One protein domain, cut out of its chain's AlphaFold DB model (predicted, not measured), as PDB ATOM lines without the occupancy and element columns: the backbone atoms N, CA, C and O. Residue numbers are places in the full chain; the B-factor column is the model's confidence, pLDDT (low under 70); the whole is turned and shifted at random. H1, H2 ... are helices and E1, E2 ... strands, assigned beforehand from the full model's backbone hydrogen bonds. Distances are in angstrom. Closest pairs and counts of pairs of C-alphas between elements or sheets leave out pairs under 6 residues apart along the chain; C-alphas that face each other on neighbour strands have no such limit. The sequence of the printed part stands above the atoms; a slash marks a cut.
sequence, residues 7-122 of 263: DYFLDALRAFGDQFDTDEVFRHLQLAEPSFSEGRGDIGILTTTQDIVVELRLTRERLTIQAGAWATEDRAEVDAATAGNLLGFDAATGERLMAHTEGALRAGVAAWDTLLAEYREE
ATOM      1  N   ASP A   7      13.358   3.260 -15.445       67.12
ATOM      2  CA  ASP A   7      12.888   2.166 -16.300       67.12
ATOM      3  C   ASP A   7      12.102   2.651 -17.534       67.12
ATOM      4  O   ASP A   7      12.228   2.071 -18.614       67.12
ATOM      5  N   TYR A   8      11.368   3.770 -17.441       74.75
ATOM      6  CA  TYR A   8      10.584   4.292 -18.572       74.75
ATOM      7  C   TYR A   8      11.464   4.812 -19.702       74.75
ATOM      8  O   TYR A   8      11.156   4.650 -20.885       74.75
ATOM      9  N   PHE A   9      12.586   5.427 -19.331       79.31
ATOM     10  CA  PHE A   9      13.569   5.896 -20.291       79.31
ATOM     11  C   PHE A   9      14.177   4.731 -21.081       79.31
ATOM     12  O   PHE A   9      14.333   4.834 -22.297       79.31
ATOM     13  N   LEU A  10      14.460   3.602 -20.421       84.44
ATOM     14  CA  LEU A  10      15.037   2.423 -21.072       84.44
ATOM     15  C   LEU A  10      14.076   1.768 -22.070       84.44
ATOM     16  O   LEU A  10      14.513   1.347 -23.141       84.44
ATOM     17  N   ASP A  11      12.784   1.702 -21.760       86.88
ATOM     18  CA  ASP A  11      11.793   1.141 -22.684       86.88
ATOM     19  C   ASP A  11      11.510   2.076 -23.870       86.88
ATOM     20  O   ASP A  11      11.411   1.608 -25.008       86.88
ATOM     21  N   ALA A  12      11.479   3.396 -23.653       89.38
ATOM     22  CA  ALA A  12      11.419   4.370 -24.746       89.38
ATOM     23  C   ALA A  12      12.663   4.291 -25.651       89.38
ATOM     24  O   ALA A  12      12.549   4.311 -26.880       89.38
ATOM     25  N   LEU A  13      13.848   4.123 -25.054       90.56
ATOM     26  CA  LEU A  13      15.101   3.919 -25.776       90.56
ATOM     27  C   LEU A  13      15.092   2.611 -26.578       90.56
ATOM     28  O   LEU A  13      15.556   2.592 -27.718       90.56
ATOM     29  N   ARG A  14      14.527   1.530 -26.024       92.19
ATOM     30  CA  ARG A  14      14.354   0.263 -26.745       92.19
ATOM     31  C   ARG A  14      13.423   0.430 -27.942       92.19
ATOM     32  O   ARG A  14      13.790   0.013 -29.032       92.19
ATOM     33  N   ALA A  15      12.273   1.086 -27.774       93.25
ATOM     34  CA  ALA A  15      11.338   1.336 -28.873       93.25
ATOM     35  C   ALA A  15      11.970   2.169 -30.004       93.25
ATOM     36  O   ALA A  15      11.746   1.892 -31.182       93.25
ATOM     37  N   PHE A  16      12.794   3.162 -29.651       95.06
ATOM     38  CA  PHE A  16      13.603   3.898 -30.620       95.06
ATOM     39  C   PHE A  16      14.596   2.977 -31.344       95.06
ATOM     40  O   PHE A  16      14.621   2.965 -32.573       95.06
ATOM     41  N   GLY A  17      15.391   2.203 -30.598       91.50
ATOM     42  CA  GLY A  17      16.417   1.314 -31.151       91.50
ATOM     43  C   GLY A  17      15.838   0.240 -32.070       91.50
ATOM     44  O   GLY A  17      16.295   0.097 -33.200       91.50
ATOM     45  N   ASP A  18      14.766  -0.430 -31.641       92.69
ATOM     46  CA  ASP A  18      14.065  -1.459 -32.419       92.69
ATOM     47  C   ASP A  18      13.574  -0.915 -33.768       92.69
ATOM     48  O   ASP A  18      13.606  -1.621 -34.775       92.69
ATOM     49  N   GLN A  19      13.142   0.349 -33.807       91.94
ATOM     50  CA  GLN A  19      12.730   1.003 -35.044       91.94
ATOM     51  C   GLN A  19      13.937   1.459 -35.877       91.94
ATOM     52  O   GLN A  19      13.943   1.267 -37.095       91.94
ATOM     53  N   PHE A  20      14.958   2.052 -35.253       90.81
ATOM     54  CA  PHE A  20      16.129   2.592 -35.948       90.81
ATOM     55  C   PHE A  20      16.997   1.494 -36.581       90.81
ATOM     56  O   PHE A  20      17.440   1.632 -37.721       90.81
ATOM     57  N   ASP A  21      17.170   0.364 -35.904       89.62
ATOM     58  CA  ASP A  21      18.040  -0.723 -36.364       89.62
ATOM     59  C   ASP A  21      17.425  -1.570 -37.492       89.62
ATOM     60  O   ASP A  21      18.084  -2.459 -38.036       89.62
ATOM     61  N   THR A  22      16.181  -1.281 -37.896       88.81
ATOM     62  CA  THR A  22      15.525  -1.974 -39.019       88.81
ATOM     63  C   THR A  22      16.111  -1.622 -40.391       88.81
ATOM     64  O   THR A  22      15.938  -2.399 -41.332       88.81
ATOM     65  N   ASP A  23      16.831  -0.500 -40.521       87.50
ATOM     66  CA  ASP A  23      17.519  -0.116 -41.757       87.50
ATOM     67  C   ASP A  23      19.029  -0.402 -41.652       87.50
ATOM     68  O   ASP A  23      19.783   0.283 -40.951       87.50
ATOM     69  N   GLU A  24      19.495  -1.423 -42.381       86.81
ATOM     70  CA  GLU A  24      20.900  -1.853 -42.368       86.81
ATOM     71  C   GLU A  24      21.884  -0.765 -42.821       86.81
ATOM     72  O   GLU A  24      23.062  -0.824 -42.458       86.81
ATOM     73  N   VAL A  25      21.427   0.223 -43.599       86.38
ATOM     74  CA  VAL A  25      22.272   1.326 -44.071       86.38
ATOM     75  C   VAL A  25      22.654   2.248 -42.911       86.38
ATOM     76  O   VAL A  25      23.756   2.797 -42.901       86.38
ATOM     77  N   PHE A  26      21.768   2.408 -41.925       86.06
ATOM     78  CA  PHE A  26      21.883   3.438 -40.892       86.06
ATOM     79  C   PHE A  26      22.275   2.902 -39.515       86.06
ATOM     80  O   PHE A  26      22.814   3.666 -38.719       86.06
ATOM     81  N   ARG A  27      22.125   1.594 -39.261       82.62
ATOM     82  CA  ARG A  27      22.452   0.946 -37.970       82.62
ATOM     83  C   ARG A  27      23.888   1.157 -37.460       82.62
ATOM     84  O   ARG A  27      24.207   0.835 -36.323       82.62
ATOM     85  N   HIS A  28      24.800   1.609 -38.323       84.56
ATOM     86  CA  HIS A  28      26.208   1.847 -37.990       84.56
ATOM     87  C   HIS A  28      26.534   3.321 -37.715       84.56
ATOM     88  O   HIS A  28      27.692   3.649 -37.447       84.56
ATOM     89  N   LEU A  29      25.544   4.213 -37.805       87.19
ATOM     90  CA  LEU A  29      25.718   5.623 -37.483       87.19
ATOM     91  C   LEU A  29      26.002   5.806 -35.993       87.19
ATOM     92  O   LEU A  29      25.432   5.132 -35.140       87.19
ATOM     93  N   GLN A  30      26.889   6.749 -35.682       87.88
ATOM     94  CA  GLN A  30      27.114   7.159 -34.305       87.88
ATOM     95  C   GLN A  30      26.011   8.123 -33.892       87.88
ATOM     96  O   GLN A  30      25.834   9.175 -34.507       87.88
ATOM     97  N   LEU A  31      25.286   7.762 -32.843       88.75
ATOM     98  CA  LEU A  31      24.224   8.575 -32.278       88.75
ATOM     99  C   LEU A  31      24.672   9.141 -30.929       88.75
ATOM    100  O   LEU A  31      25.356   8.467 -30.155       88.75
ATOM    101  N   ALA A  32      24.277  10.379 -30.648       86.62
ATOM    102  CA  ALA A  32      24.186  10.860 -29.277       86.62
ATOM    103  C   ALA A  32      23.098  10.068 -28.529       86.62
ATOM    104  O   ALA A  32      22.300   9.362 -29.141       86.62
ATOM    105  N   GLU A  33      23.054  10.177 -27.205       85.50
ATOM    106  CA  GLU A  33      21.974   9.560 -26.436       85.50
ATOM    107  C   GLU A  33      20.633  10.240 -26.781       85.50
ATOM    108  O   GLU A  33      20.545  11.468 -26.675       85.50
ATOM    109  N   PRO A  34      19.605   9.488 -27.219       90.25
ATOM    110  CA  PRO A  34      18.280  10.050 -27.443       90.25
ATOM    111  C   PRO A  34      17.665  10.564 -26.144       90.25
ATOM    112  O   PRO A  34      17.793   9.934 -25.095       90.25
ATOM    113  N   SER A  35      16.927  11.667 -26.223       88.38
ATOM    114  CA  SER A  35      16.112  12.164 -25.115       88.38
ATOM    115  C   SER A  35      14.632  12.118 -25.458       88.38
ATOM    116  O   SER A  35      14.239  12.456 -26.573       88.38
ATOM    117  N   PHE A  36      13.805  11.759 -24.476       89.62
ATOM    118  CA  PHE A  36      12.352  11.694 -24.610       89.62
ATOM    119  C   PHE A  36      11.678  12.467 -23.479       89.62
ATOM    120  O   PHE A  36      12.143  12.481 -22.339       89.62
ATOM    121  N   SER A  37      10.584  13.140 -23.811       87.50
ATOM    122  CA  SER A  37       9.677  13.785 -22.866       87.50
ATOM    123  C   SER A  37       8.276  13.852 -23.477       87.50
ATOM    124  O   SER A  37       8.065  13.416 -24.609       87.50
ATOM    125  N   GLU A  38       7.301  14.388 -22.742       88.50
ATOM    126  CA  GLU A  38       5.904  14.353 -23.180       88.50
ATOM    127  C   GLU A  38       5.702  15.013 -24.560       88.50
ATOM    128  O   GLU A  38       5.839  16.232 -24.726       88.50
ATOM    129  N   GLY A  39       5.350  14.199 -25.560       90.69
ATOM    130  CA  GLY A  39       5.177  14.618 -26.950       90.69
ATOM    131  C   GLY A  39       6.423  15.214 -27.619       90.69
ATOM    132  O   GLY A  39       6.273  15.965 -28.592       90.69
ATOM    133  N   ARG A  40       7.629  14.953 -27.097       93.56
ATOM    134  CA  ARG A  40       8.890  15.482 -27.630       93.56
ATOM    135  C   ARG A  40      10.012  14.457 -27.570       93.56
ATOM    136  O   ARG A  40      10.120  13.705 -26.605       93.56
ATOM    137  N   GLY A  41      10.891  14.490 -28.559       93.25
ATOM    138  CA  GLY A  41      12.104  13.685 -28.538       93.25
ATOM    139  C   GLY A  41      13.199  14.299 -29.385       93.25
ATOM    140  O   GLY A  41      12.908  14.938 -30.393       93.25
ATOM    141  N   ASP A  42      14.445  14.094 -28.981       93.38
ATOM    142  CA  ASP A  42      15.604  14.689 -29.635       93.38
ATOM    143  C   ASP A  42      16.717  13.649 -29.800       93.38
ATOM    144  O   ASP A  42      16.909  12.777 -28.950       93.38
ATOM    145  N   ILE A  43      17.447  13.730 -30.911       93.88
ATOM    146  CA  ILE A  43      18.595  12.863 -31.197       93.88
ATOM    147  C   ILE A  43      19.635  13.609 -32.028       93.88
ATOM    148  O   ILE A  43      19.301  14.328 -32.966       93.88
ATOM    149  N   GLY A  44      20.909  13.409 -31.699       90.75
ATOM    150  CA  GLY A  44      22.037  13.864 -32.508       90.75
ATOM    151  C   GLY A  44      22.640  12.716 -33.313       90.75
ATOM    152  O   GLY A  44      22.942  11.669 -32.751       90.75
ATOM    153  N   ILE A  45      22.872  12.927 -34.606       91.06
ATOM    154  CA  ILE A  45      23.680  12.052 -35.459       91.06
ATOM    155  C   ILE A  45      25.070  12.673 -35.581       91.06
ATOM    156  O   ILE A  45      25.222  13.828 -35.997       91.06
ATOM    157  N   LEU A  46      26.082  11.904 -35.194       85.50
ATOM    158  CA  LEU A  46      27.473  12.325 -35.146       85.50
ATOM    159  C   LEU A  46      28.190  11.890 -36.423       85.50
ATOM    160  O   LEU A  46      28.093  10.740 -36.858       85.50
ATOM    161  N   THR A  47      28.964  12.799 -37.009       80.31
ATOM    162  CA  THR A  47      29.894  12.435 -38.084       80.31
ATOM    163  C   THR A  47      31.112  11.705 -37.515       80.31
ATOM    164  O   THR A  47      31.590  12.008 -36.421       80.31
ATOM    165  N   THR A  48      31.683  10.773 -38.284       65.69
ATOM    166  CA  THR A  48      32.896  10.025 -37.894       65.69
ATOM    167  C   THR A  48      34.128  10.915 -37.700       65.69
ATOM    168  O   THR A  48      35.119  10.476 -37.124       65.69
ATOM    169  N   THR A  49      34.079  12.158 -38.186       65.38
ATOM    170  CA  THR A  49      35.122  13.182 -38.042       65.38
ATOM    171  C   THR A  49      34.854  14.173 -36.901       65.38
ATOM    172  O   THR A  49      35.603  15.126 -36.767       65.38
ATOM    173  N   GLN A  50      33.824  13.952 -36.071       61.50
ATOM    174  CA  GLN A  50      33.472  14.703 -34.846       61.50
ATOM    175  C   GLN A  50      33.164  16.210 -34.983       61.50
ATOM    176  O   GLN A  50      32.711  16.822 -34.016       61.50
ATOM    177  N   ASP A  51      33.326  16.811 -36.160       78.38
ATOM    178  CA  ASP A  51      33.196  18.265 -36.320       78.38
ATOM    179  C   ASP A  51      31.771  18.752 -36.598       78.38
ATOM    180  O   ASP A  51      31.503  19.940 -36.434       78.38
ATOM    181  N   ILE A  52      30.848  17.874 -37.001       81.69
ATOM    182  CA  ILE A  52      29.466  18.239 -37.351       81.69
ATOM    183  C   ILE A  52      28.484  17.290 -36.678       81.69
ATOM    184  O   ILE A  52      28.688  16.070 -36.684       81.69
ATOM    185  N   VAL A  53      27.400  17.870 -36.158       88.94
ATOM    186  CA  VAL A  53      26.227  17.154 -35.658       88.94
ATOM    187  C   VAL A  53      24.975  17.616 -36.367       88.94
ATOM    188  O   VAL A  53      24.755  18.814 -36.550       88.94
ATOM    189  N   VAL A  54      24.164  16.630 -36.741       91.88
ATOM    190  CA  VAL A  54      22.799  16.815 -37.219       91.88
ATOM    191  C   VAL A  54      21.863  16.408 -36.094       91.88
ATOM    192  O   VAL A  54      21.817  15.246 -35.708       91.88
ATOM    193  N   GLU A  55      21.135  17.368 -35.552       93.31
ATOM    194  CA  GLU A  55      20.182  17.179 -34.473       93.31
ATOM    195  C   GLU A  55      18.761  17.194 -35.029       93.31
ATOM    196  O   GLU A  55      18.347  18.136 -35.708       93.31
ATOM    197  N   LEU A  56      18.009  16.142 -34.735       95.75
ATOM    198  CA  LEU A  56      16.593  16.060 -35.034       95.75
ATOM    199  C   LEU A  56      15.839  16.319 -33.742       95.75
ATOM    200  O   LEU A  56      16.036  15.603 -32.762       95.75
ATOM    201  N   ARG A  57      14.966  17.325 -33.766       94.94
ATOM    202  CA  ARG A  57      14.076  17.658 -32.655       94.94
ATOM    203  C   ARG A  57      12.637  17.484 -33.081       94.94
ATOM    204  O   ARG A  57      12.157  18.161 -33.994       94.94
ATOM    205  N   LEU A  58      11.954  16.561 -32.430       95.69
ATOM    206  CA  LEU A  58      10.559  16.252 -32.663       95.69
ATOM    207  C   LEU A  58       9.705  16.926 -31.595       95.69
ATOM    208  O   LEU A  58       9.912  16.758 -30.397       95.69
ATOM    209  N   THR A  59       8.681  17.637 -32.048       93.94
ATOM    210  CA  THR A  59       7.582  18.124 -31.213       93.94
ATOM    211  C   THR A  59       6.260  17.561 -31.730       93.94
ATOM    212  O   THR A  59       6.192  17.025 -32.840       93.94
ATOM    213  N   ARG A  60       5.175  17.746 -30.967       87.75
ATOM    214  CA  ARG A  60       3.812  17.398 -31.412       87.75
ATOM    215  C   ARG A  60       3.418  18.044 -32.745       87.75
ATOM    216  O   ARG A  60       2.619  17.472 -33.476       87.75
ATOM    217  N   GLU A  61       3.952  19.226 -33.046       89.31
ATOM    218  CA  GLU A  61       3.548  20.024 -34.208       89.31
ATOM    219  C   GLU A  61       4.430  19.777 -35.430       89.31
ATOM    220  O   GLU A  61       3.934  19.737 -36.555       89.31
ATOM    221  N   ARG A  62       5.743  19.629 -35.221       93.00
ATOM    222  CA  ARG A  62       6.706  19.458 -36.311       93.00
ATOM    223  C   ARG A  62       8.002  18.791 -35.869       93.00
ATOM    224  O   ARG A  62       8.383  18.863 -34.698       93.00
ATOM    225  N   LEU A  63       8.691  18.220 -36.851       94.81
ATOM    226  CA  LEU A  63      10.112  17.904 -36.787       94.81
ATOM    227  C   LEU A  63      10.921  19.129 -37.242       94.81
ATOM    228  O   LEU A  63      10.571  19.773 -38.231       94.81
ATOM    229  N   THR A  64      12.014  19.423 -36.546       96.44
ATOM    230  CA  THR A  64      13.048  20.361 -36.993       96.44
ATOM    231  C   THR A  64      14.384  19.650 -37.081       96.44
ATOM    232  O   THR A  64      14.721  18.878 -36.185       96.44
ATOM    233  N   ILE A  65      15.149  19.945 -38.129       96.38
ATOM    234  CA  ILE A  65      16.499  19.419 -38.314       96.38
ATOM    235  C   ILE A  65      17.455  20.593 -38.178       96.38
ATOM    236  O   ILE A  65      17.334  21.581 -38.900       96.38
ATOM    237  N   GLN A  66      18.383  20.503 -37.237       94.50
ATOM    238  CA  GLN A  66      19.406  21.511 -37.011       94.50
ATOM    239  C   GLN A  66      20.777  20.908 -37.270       94.50
ATOM    240  O   GLN A  66      21.040  19.773 -36.888       94.50
ATOM    241  N   ALA A  67      21.671  21.658 -37.900       92.00
ATOM    242  CA  ALA A  67      23.033  21.207 -38.121       92.00
ATOM    243  C   ALA A  67      24.043  22.298 -37.780       92.00
ATOM    244  O   ALA A  67      23.810  23.492 -37.982       92.00
ATOM    245  N   GLY A  68      25.183  21.875 -37.251       88.56
ATOM    246  CA  GLY A  68      26.264  22.782 -36.904       88.56
ATOM    247  C   GLY A  68      27.442  22.051 -36.292       88.56
ATOM    248  O   GLY A  68      27.451  20.821 -36.191       88.56
ATOM    249  N   ALA A  69      28.445  22.824 -35.884       85.69
ATOM    250  CA  ALA A  69      29.597  22.249 -35.224       85.69
ATOM    251  C   ALA A  69      29.199  21.659 -33.868       85.69
ATOM    252  O   ALA A  69      28.376  22.228 -33.147       85.69
ATOM    253  N   TRP A  70      29.804  20.530 -33.488       78.00
ATOM    254  CA  TRP A  70      29.545  19.925 -32.176       78.00
ATOM    255  C   TRP A  70      29.839  20.900 -31.027       78.00
ATOM    256  O   TRP A  70      29.075  20.985 -30.070       78.00
ATOM    257  N   ALA A  71      30.912  21.684 -31.170       77.56
ATOM    258  CA  ALA A  71      31.385  22.649 -30.180       77.56
ATOM    259  C   ALA A  71      30.510  23.911 -30.041       77.56
ATOM    260  O   ALA A  71      30.801  24.753 -29.191       77.56
ATOM    261  N   THR A  72      29.478  24.076 -30.871       77.69
ATOM    262  CA  THR A  72      28.616  25.264 -30.876       77.69
ATOM    263  C   THR A  72      27.169  24.894 -30.581       77.69
ATOM    264  O   THR A  72      26.625  23.964 -31.176       77.69
ATOM    265  N   GLU A  73      26.529  25.665 -29.704       72.88
ATOM    266  CA  GLU A  73      25.089  25.551 -29.433       72.88
ATOM    267  C   GLU A  73      24.234  26.156 -30.557       72.88
ATOM    268  O   GLU A  73      23.088  25.753 -30.751       72.88
ATOM    269  N   ASP A  74      24.797  27.098 -31.318       78.31
ATOM    270  CA  ASP A  74      24.095  27.818 -32.376       78.31
ATOM    271  C   ASP A  74      24.108  26.993 -33.673       78.31
ATOM    272  O   ASP A  74      25.077  26.991 -34.439       78.31
ATOM    273  N   ARG A  75      23.046  26.206 -33.873       86.00
ATOM    274  CA  ARG A  75      22.866  25.309 -35.024       86.00
ATOM    275  C   ARG A  75      21.793  25.861 -35.953       86.00
ATOM    276  O   ARG A  75      20.731  26.293 -35.507       86.00
ATOM    277  N   ALA A  76      22.053  25.821 -37.255       91.31
ATOM    278  CA  ALA A  76      21.121  26.324 -38.257       91.31
ATOM    279  C   ALA A  76      20.057  25.269 -38.583       91.31
ATOM    280  O   ALA A  76      20.389  24.093 -38.731       91.31
ATOM    281  N   GLU A  77      18.797  25.686 -38.730       95.38
ATOM    282  CA  GLU A  77      17.744  24.822 -39.278       95.38
ATOM    283  C   GLU A  77      18.051  24.534 -40.759       95.38
ATOM    284  O   GLU A  77      18.329  25.452 -41.534       95.38
ATOM    285  N   VAL A  78      18.045  23.258 -41.135       95.31
ATOM    286  CA  VAL A  78      18.389  22.764 -42.476       95.31
ATOM    287  C   VAL A  78      17.310  21.805 -42.975       95.31
ATOM    288  O   VAL A  78      16.557  21.236 -42.187       95.31
ATOM    289  N   ASP A  79      17.231  21.606 -44.290       95.88
ATOM    290  CA  ASP A  79      16.387  20.554 -44.858       95.88
ATOM    291  C   ASP A  79      17.055  19.168 -44.776       95.88
ATOM    292  O   ASP A  79      18.247  19.025 -44.480       95.88
ATOM    293  N   ALA A  80      16.265  18.122 -45.034       93.50
ATOM    294  CA  ALA A  80      16.706  16.738 -44.898       93.50
ATOM    295  C   ALA A  80      17.829  16.355 -45.879       93.50
ATOM    296  O   ALA A  80      18.749  15.620 -45.516       93.50
ATOM    297  N   ALA A  81      17.784  16.884 -47.104       92.62
ATOM    298  CA  ALA A  81      18.813  16.648 -48.108       92.62
ATOM    299  C   ALA A  81      20.154  17.271 -47.686       92.62
ATOM    300  O   ALA A  81      21.198  16.623 -47.761       92.62
ATOM    301  N   THR A  82      20.130  18.508 -47.185       93.69
ATOM    302  CA  THR A  82      21.308  19.211 -46.662       93.69
ATOM    303  C   THR A  82      21.891  18.472 -45.463       93.69
ATOM    304  O   THR A  82      23.098  18.244 -45.417       93.69
ATOM    305  N   ALA A  83      21.044  18.035 -44.531       92.88
ATOM    306  CA  ALA A  83      21.459  17.238 -43.384       92.88
ATOM    307  C   ALA A  83      22.136  15.919 -43.798       92.88
ATOM    308  O   ALA A  83      23.211  15.592 -43.299       92.88
ATOM    309  N   GLY A  84      21.563  15.192 -44.760       92.12
ATOM    310  CA  GLY A  84      22.167  13.977 -45.308       92.12
ATOM    311  C   GLY A  84      23.521  14.209 -45.976       92.12
ATOM    312  O   GLY A  84      24.464  13.461 -45.722       92.12
ATOM    313  N   ASN A  85      23.645  15.284 -46.759       91.12
ATOM    314  CA  ASN A  85      24.910  15.669 -47.391       91.12
ATOM    315  C   ASN A  85      26.002  15.964 -46.350       91.12
ATOM    316  O   ASN A  85      27.148  15.554 -46.532       91.12
ATOM    317  N   LEU A  86      25.658  16.634 -45.242       90.69
ATOM    318  CA  LEU A  86      26.590  16.894 -44.134       90.69
ATOM    319  C   LEU A  86      27.070  15.605 -43.452       90.69
ATOM    320  O   LEU A  86      28.181  15.564 -42.928       90.69
ATOM    321  N   LEU A  87      26.257  14.549 -43.496       89.50
ATOM    322  CA  LEU A  87      26.592  13.212 -43.004       89.50
ATOM    323  C   LEU A  87      27.305  12.341 -44.056       89.50
ATOM    324  O   LEU A  87      27.621  11.186 -43.780       89.50
ATOM    325  N   GLY A  88      27.586  12.880 -45.247       90.25
ATOM    326  CA  GLY A  88      28.297  12.182 -46.320       90.25
ATOM    327  C   GLY A  88      27.418  11.294 -47.206       90.25
ATOM    328  O   GLY A  88      27.950  10.481 -47.961       90.25
ATOM    329  N   PHE A  89      26.094  11.439 -47.136       91.69
ATOM    330  CA  PHE A  89      25.147  10.728 -47.993       91.69
ATOM    331  C   PHE A  89      24.732  11.567 -49.203       91.69
ATOM    332  O   PHE A  89      24.798  12.791 -49.173       91.69
ATOM    333  N   ASP A  90      24.266  10.909 -50.267       94.38
ATOM    334  CA  ASP A  90      23.531  11.608 -51.323       94.38
ATOM    335  C   ASP A  90      22.160  12.096 -50.824       94.38
ATOM    336  O   ASP A  90      21.656  11.633 -49.799       94.38
ATOM    337  N   ALA A  91      21.536  13.018 -51.563       92.31
ATOM    338  CA  ALA A  91      20.271  13.636 -51.161       92.31
ATOM    339  C   ALA A  91      19.152  12.612 -50.893       92.31
ATOM    340  O   ALA A  91      18.454  12.727 -49.889       92.31
ATOM    341  N   ALA A  92      19.008  11.586 -51.736       94.19
ATOM    342  CA  ALA A  92      17.946  10.587 -51.589       94.19
ATOM    343  C   ALA A  92      18.164   9.695 -50.355       94.19
ATOM    344  O   ALA A  92      17.231   9.387 -49.613       94.19
ATOM    345  N   THR A  93      19.411   9.294 -50.114       94.12
ATOM    346  CA  THR A  93      19.809   8.525 -48.935       94.12
ATOM    347  C   THR A  93      19.701   9.370 -47.668       94.12
ATOM    348  O   THR A  93      19.259   8.863 -46.641       94.12
ATOM    349  N   GLY A  94      20.041  10.654 -47.755       93.25
ATOM    350  CA  GLY A  94      19.878  11.649 -46.705       93.25
ATOM    351  C   GLY A  94      18.428  11.848 -46.282       93.25
ATOM    352  O   GLY A  94      18.104  11.725 -45.106       93.25
ATOM    353  N   GLU A  95      17.539  12.085 -47.245       94.38
ATOM    354  CA  GLU A  95      16.098  12.195 -46.999       94.38
ATOM    355  C   GLU A  95      15.538  10.923 -46.360       94.38
ATOM    356  O   GLU A  95      14.798  11.000 -45.378       94.38
ATOM    357  N   ARG A  96      15.949   9.748 -46.858       95.31
ATOM    358  CA  ARG A  96      15.574   8.462 -46.260       95.31
ATOM    359  C   ARG A  96      16.073   8.339 -44.818       95.31
ATOM    360  O   ARG A  96      15.302   7.904 -43.971       95.31
ATOM    361  N   LEU A  97      17.312   8.745 -44.524       94.62
ATOM    362  CA  LEU A  97      17.857   8.733 -43.163       94.62
ATOM    363  C   LEU A  97      17.043   9.621 -42.222       94.62
ATOM    364  O   LEU A  97      16.702   9.191 -41.122       94.62
ATOM    365  N   MET A  98      16.713  10.846 -42.638       95.44
ATOM    366  CA  MET A  98      15.949  11.770 -41.793       95.44
ATOM    367  C   MET A  98      14.535  11.249 -41.539       95.44
ATOM    368  O   MET A  98      14.089  11.258 -40.396       95.44
ATOM    369  N   ALA A  99      13.865  10.721 -42.568       94.44
ATOM    370  CA  ALA A  99      12.545  10.109 -42.424       94.44
ATOM    371  C   ALA A  99      12.575   8.867 -41.516       94.44
ATOM    372  O   ALA A  99      11.687   8.672 -40.687       94.44
ATOM    373  N   HIS A 100      13.616   8.040 -41.640       95.12
ATOM    374  CA  HIS A 100      13.813   6.861 -40.799       95.12
ATOM    375  C   HIS A 100      14.059   7.235 -39.335       95.12
ATOM    376  O   HIS A 100      13.410   6.709 -38.429       95.12
ATOM    377  N   THR A 101      14.937   8.212 -39.107       94.69
ATOM    378  CA  THR A 101      15.252   8.734 -37.770       94.69
ATOM    379  C   THR A 101      14.033   9.401 -37.134       94.69
ATOM    380  O   THR A 101      13.771   9.201 -35.951       94.69
ATOM    381  N   GLU A 102      13.237  10.143 -37.912       95.19
ATOM    382  CA  GLU A 102      11.954  10.687 -37.459       95.19
ATOM    383  C   GLU A 102      10.997   9.573 -37.019       95.19
ATOM    384  O   GLU A 102      10.382   9.677 -35.958       95.19
ATOM    385  N   GLY A 103      10.880   8.495 -37.802       95.12
ATOM    386  CA  GLY A 103      10.068   7.330 -37.449       95.12
ATOM    387  C   GLY A 103      10.499   6.698 -36.123       95.12
ATOM    388  O   GLY A 103       9.653   6.432 -35.269       95.12
ATOM    389  N   ALA A 104      11.807   6.530 -35.920       95.88
ATOM    390  CA  ALA A 104      12.368   6.017 -34.671       95.88
ATOM    391  C   ALA A 104      12.116   6.956 -33.480       95.88
ATOM    392  O   ALA A 104      11.672   6.505 -32.425       95.88
ATOM    393  N   LEU A 105      12.310   8.271 -33.652       95.69
ATOM    394  CA  LEU A 105      11.967   9.268 -32.632       95.69
ATOM    395  C   LEU A 105      10.486   9.199 -32.258       95.69
ATOM    396  O   LEU A 105      10.152   9.188 -31.078       95.69
ATOM    397  N   ARG A 106       9.589   9.120 -33.248       95.88
ATOM    398  CA  ARG A 106       8.144   9.000 -33.010       95.88
ATOM    399  C   ARG A 106       7.799   7.732 -32.232       95.88
ATOM    400  O   ARG A 106       6.937   7.801 -31.361       95.88
ATOM    401  N   ALA A 107       8.467   6.613 -32.513       95.19
ATOM    402  CA  ALA A 107       8.289   5.372 -31.761       95.19
ATOM    403  C   ALA A 107       8.723   5.529 -30.294       95.19
ATOM    404  O   ALA A 107       7.950   5.195 -29.396       95.19
ATOM    405  N   GLY A 108       9.901   6.114 -30.047       93.88
ATOM    406  CA  GLY A 108      10.382   6.398 -28.692       93.88
ATOM    407  C   GLY A 108       9.465   7.354 -27.919       93.88
ATOM    408  O   GLY A 108       9.093   7.069 -26.784       93.88
ATOM    409  N   VAL A 109       9.008   8.443 -28.553       94.06
ATOM    410  CA  VAL A 109       8.046   9.390 -27.952       94.06
ATOM    411  C   VAL A 109       6.708   8.719 -27.645       94.06
ATOM    412  O   VAL A 109       6.148   8.944 -26.578       94.06
ATOM    413  N   ALA A 110       6.189   7.876 -28.541       93.88
ATOM    414  CA  ALA A 110       4.932   7.168 -28.308       93.88
ATOM    415  C   ALA A 110       5.034   6.165 -27.144       93.88
ATOM    416  O   ALA A 110       4.102   6.057 -26.342       93.88
ATOM    417  N   ALA A 111       6.161   5.457 -27.034       92.44
ATOM    418  CA  ALA A 111       6.438   4.578 -25.902       92.44
ATOM    419  C   ALA A 111       6.515   5.377 -24.592       92.44
ATOM    420  O   ALA A 111       5.841   5.027 -23.624       92.44
ATOM    421  N   TRP A 112       7.246   6.498 -24.589       90.31
ATOM    422  CA  TRP A 112       7.322   7.411 -23.448       90.31
ATOM    423  C   TRP A 112       5.942   7.920 -23.013       90.31
ATOM    424  O   TRP A 112       5.584   7.812 -21.842       90.31
ATOM    425  N   ASP A 113       5.147   8.446 -23.948       90.31
ATOM    426  CA  ASP A 113       3.820   8.999 -23.662       90.31
ATOM    427  C   ASP A 113       2.868   7.932 -23.094       90.31
ATOM    428  O   ASP A 113       2.073   8.233 -22.203       90.31
ATOM    429  N   THR A 114       2.968   6.686 -23.570       89.56
ATOM    430  CA  THR A 114       2.173   5.556 -23.058       89.56
ATOM    431  C   THR A 114       2.544   5.239 -21.611       89.56
ATOM    432  O   THR A 114       1.669   5.219 -20.748       89.56
ATOM    433  N   LEU A 115       3.837   5.075 -21.326       85.06
ATOM    434  CA  LEU A 115       4.334   4.767 -19.981       85.06
ATOM    435  C   LEU A 115       4.024   5.894 -18.990       85.06
ATOM    436  O   LEU A 115       3.576   5.651 -17.872       85.06
ATOM    437  N   LEU A 116       4.186   7.149 -19.420       84.38
ATOM    438  CA  LEU A 116       3.841   8.312 -18.610       84.38
ATOM    439  C   LEU A 116       2.334   8.377 -18.317       84.38
ATOM    440  O   LEU A 116       1.940   8.790 -17.225       84.38
ATOM    441  N   ALA A 117       1.482   7.990 -19.269       85.50
ATOM    442  CA  ALA A 117       0.039   7.930 -19.058       85.50
ATOM    443  C   ALA A 117      -0.347   6.836 -18.052       85.50
ATOM    444  O   ALA A 117      -1.144   7.112 -17.155       85.50
ATOM    445  N   GLU A 118       0.244   5.644 -18.156       82.69
ATOM    446  CA  GLU A 118       0.042   4.543 -17.204       82.69
ATOM    447  C   GLU A 118       0.473   4.946 -15.790       82.69
ATOM    448  O   GLU A 118      -0.311   4.827 -14.847       82.69
ATOM    449  N   TYR A 119       1.665   5.539 -15.661       79.06
ATOM    450  CA  TYR A 119       2.164   6.069 -14.394       79.06
ATOM    451  C   TYR A 119       1.220   7.122 -13.805       79.06
ATOM    452  O   TYR A 119       0.828   7.040 -12.644       79.06
ATOM    453  N   ARG A 120       0.789   8.108 -14.604       82.62
ATOM    454  CA  ARG A 120      -0.154   9.144 -14.147       82.62
ATOM    455  C   ARG A 120      -1.484   8.549 -13.703       82.62
ATOM    456  O   ARG A 120      -2.043   9.007 -12.707       82.62
ATOM    457  N   GLU A 121      -2.000   7.557 -14.423       82.25
ATOM    458  CA  GLU A 121      -3.230   6.871 -14.041       82.25
ATOM    459  C   GLU A 121      -3.062   6.156 -12.694       82.25
ATOM    460  O   GLU A 121      -3.907   6.309 -11.809       82.25
ATOM    461  N   GLU A 122      -1.966   5.424 -12.508       78.94
ATOM    462  CA  GLU A 122      -1.654   4.729 -11.260       78.94
ATOM    463  C   GLU A 122      -1.506   5.712 -10.087       78.94
ATOM    464  O   GLU A 122      -2.189   5.594  -9.064       78.94
TER     465      GLU A 122
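AT A GLANCE: This is residues 7 to 122 of the 263 residues of an uncharacterized protein of Microbacterium sp (UniProt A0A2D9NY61). What does the model look like? One long helix, H3, crosses slantwise over one face of a twisted sheet of four strands, E1 to E4, with H1 packed beside it and the short H2 near its beginning, over E3 and E4. This makes two layers, helices on one face of a sheet. What is it made of? The 116 printed residues hold three named helices and four named strands, in the order H1 E1 E2 E3 E4 H2 H3; the sheet's order is E1 - E2 - E3 - E4, all antiparallel, and the class is mixed, helices and strands. How large is it? It is compact, with a radius of gyration of the C-alphas of 14.2 A, and spans 46 by 31 by 24 A.

IN THESE COORDINATES: Where are the strands? E1 is residues 35 to 37, 7.0 A long, from C-alpha 35 at (16.112, 12.164, -25.115). E2 is residues 40 to 46, 20.3 A; E3 is residues 52 to 58, 19.6 A; E4 is residues 63 to 69, 20.0 A. Where are the helices? H3 is residues 91 to 122, 46.4 A, ending with C-alpha 122 at (-1.654, 4.729, -11.260). H1 is residues 7 to 20, 19.9 A, from C-alpha 7 at (12.888, 2.166, -16.300), and H2 is residues 80 to 86, 9.9 A.

HOW THE PARTS SIT: How are the strands joined? E1 to E4 form a meander, each strand the antiparallel neighbour of the one before. Within hydrogen-bond range are N 35 and O 42 of E1 and E2, 2.9 A, N 45 and O 54 of E2 and E3, 2.8 A, and N 55 and O 66 of E3 and E4, 2.8 A. How do the helices stand to the sheet? H3 is on it at a height over the sheet of 7.8 A, slantwise to the strands at 46 degrees to E1 on the local plane; H2 is on the same face at 9.3 A and runs along the strands. H1 is on the sheet too, and the closest C-alphas of H1 and E1, Phe 9 and Phe 36, are 7.3 A apart. How do the helices meet? H1 and H3 touch, closest at the C-alphas of Phe 16 and Gly 108, 4.5 A, at a shallow tilt of 26 degrees, opposite ways. H2 touches H3 at residues 91 to 98 alone, closest at the C-alphas of Gly 84 and Gly 94, 3.6 A, at a steep tilt of 68 degrees, only just short of about perpendicular; H1 and H2 are apart. In H1, H2 and H3 every O i to N i+4 pair is within hydrogen-bond range.

THE WHOLE: How far does it reach? The two C-alphas farthest apart, those of Asp 90 and Glu 122, are 47.8 A apart. Is the backbone whole? The printed part has no cut, and the one long link is H1 to E1, residues 21 to 34, of which 30 to 31 pair, antiparallel, with residues 45 to 46 of E2. Where is confidence low? The mean pLDDT of the printed part is 88.9, with residue 7 and residues 48 to 50 under 70.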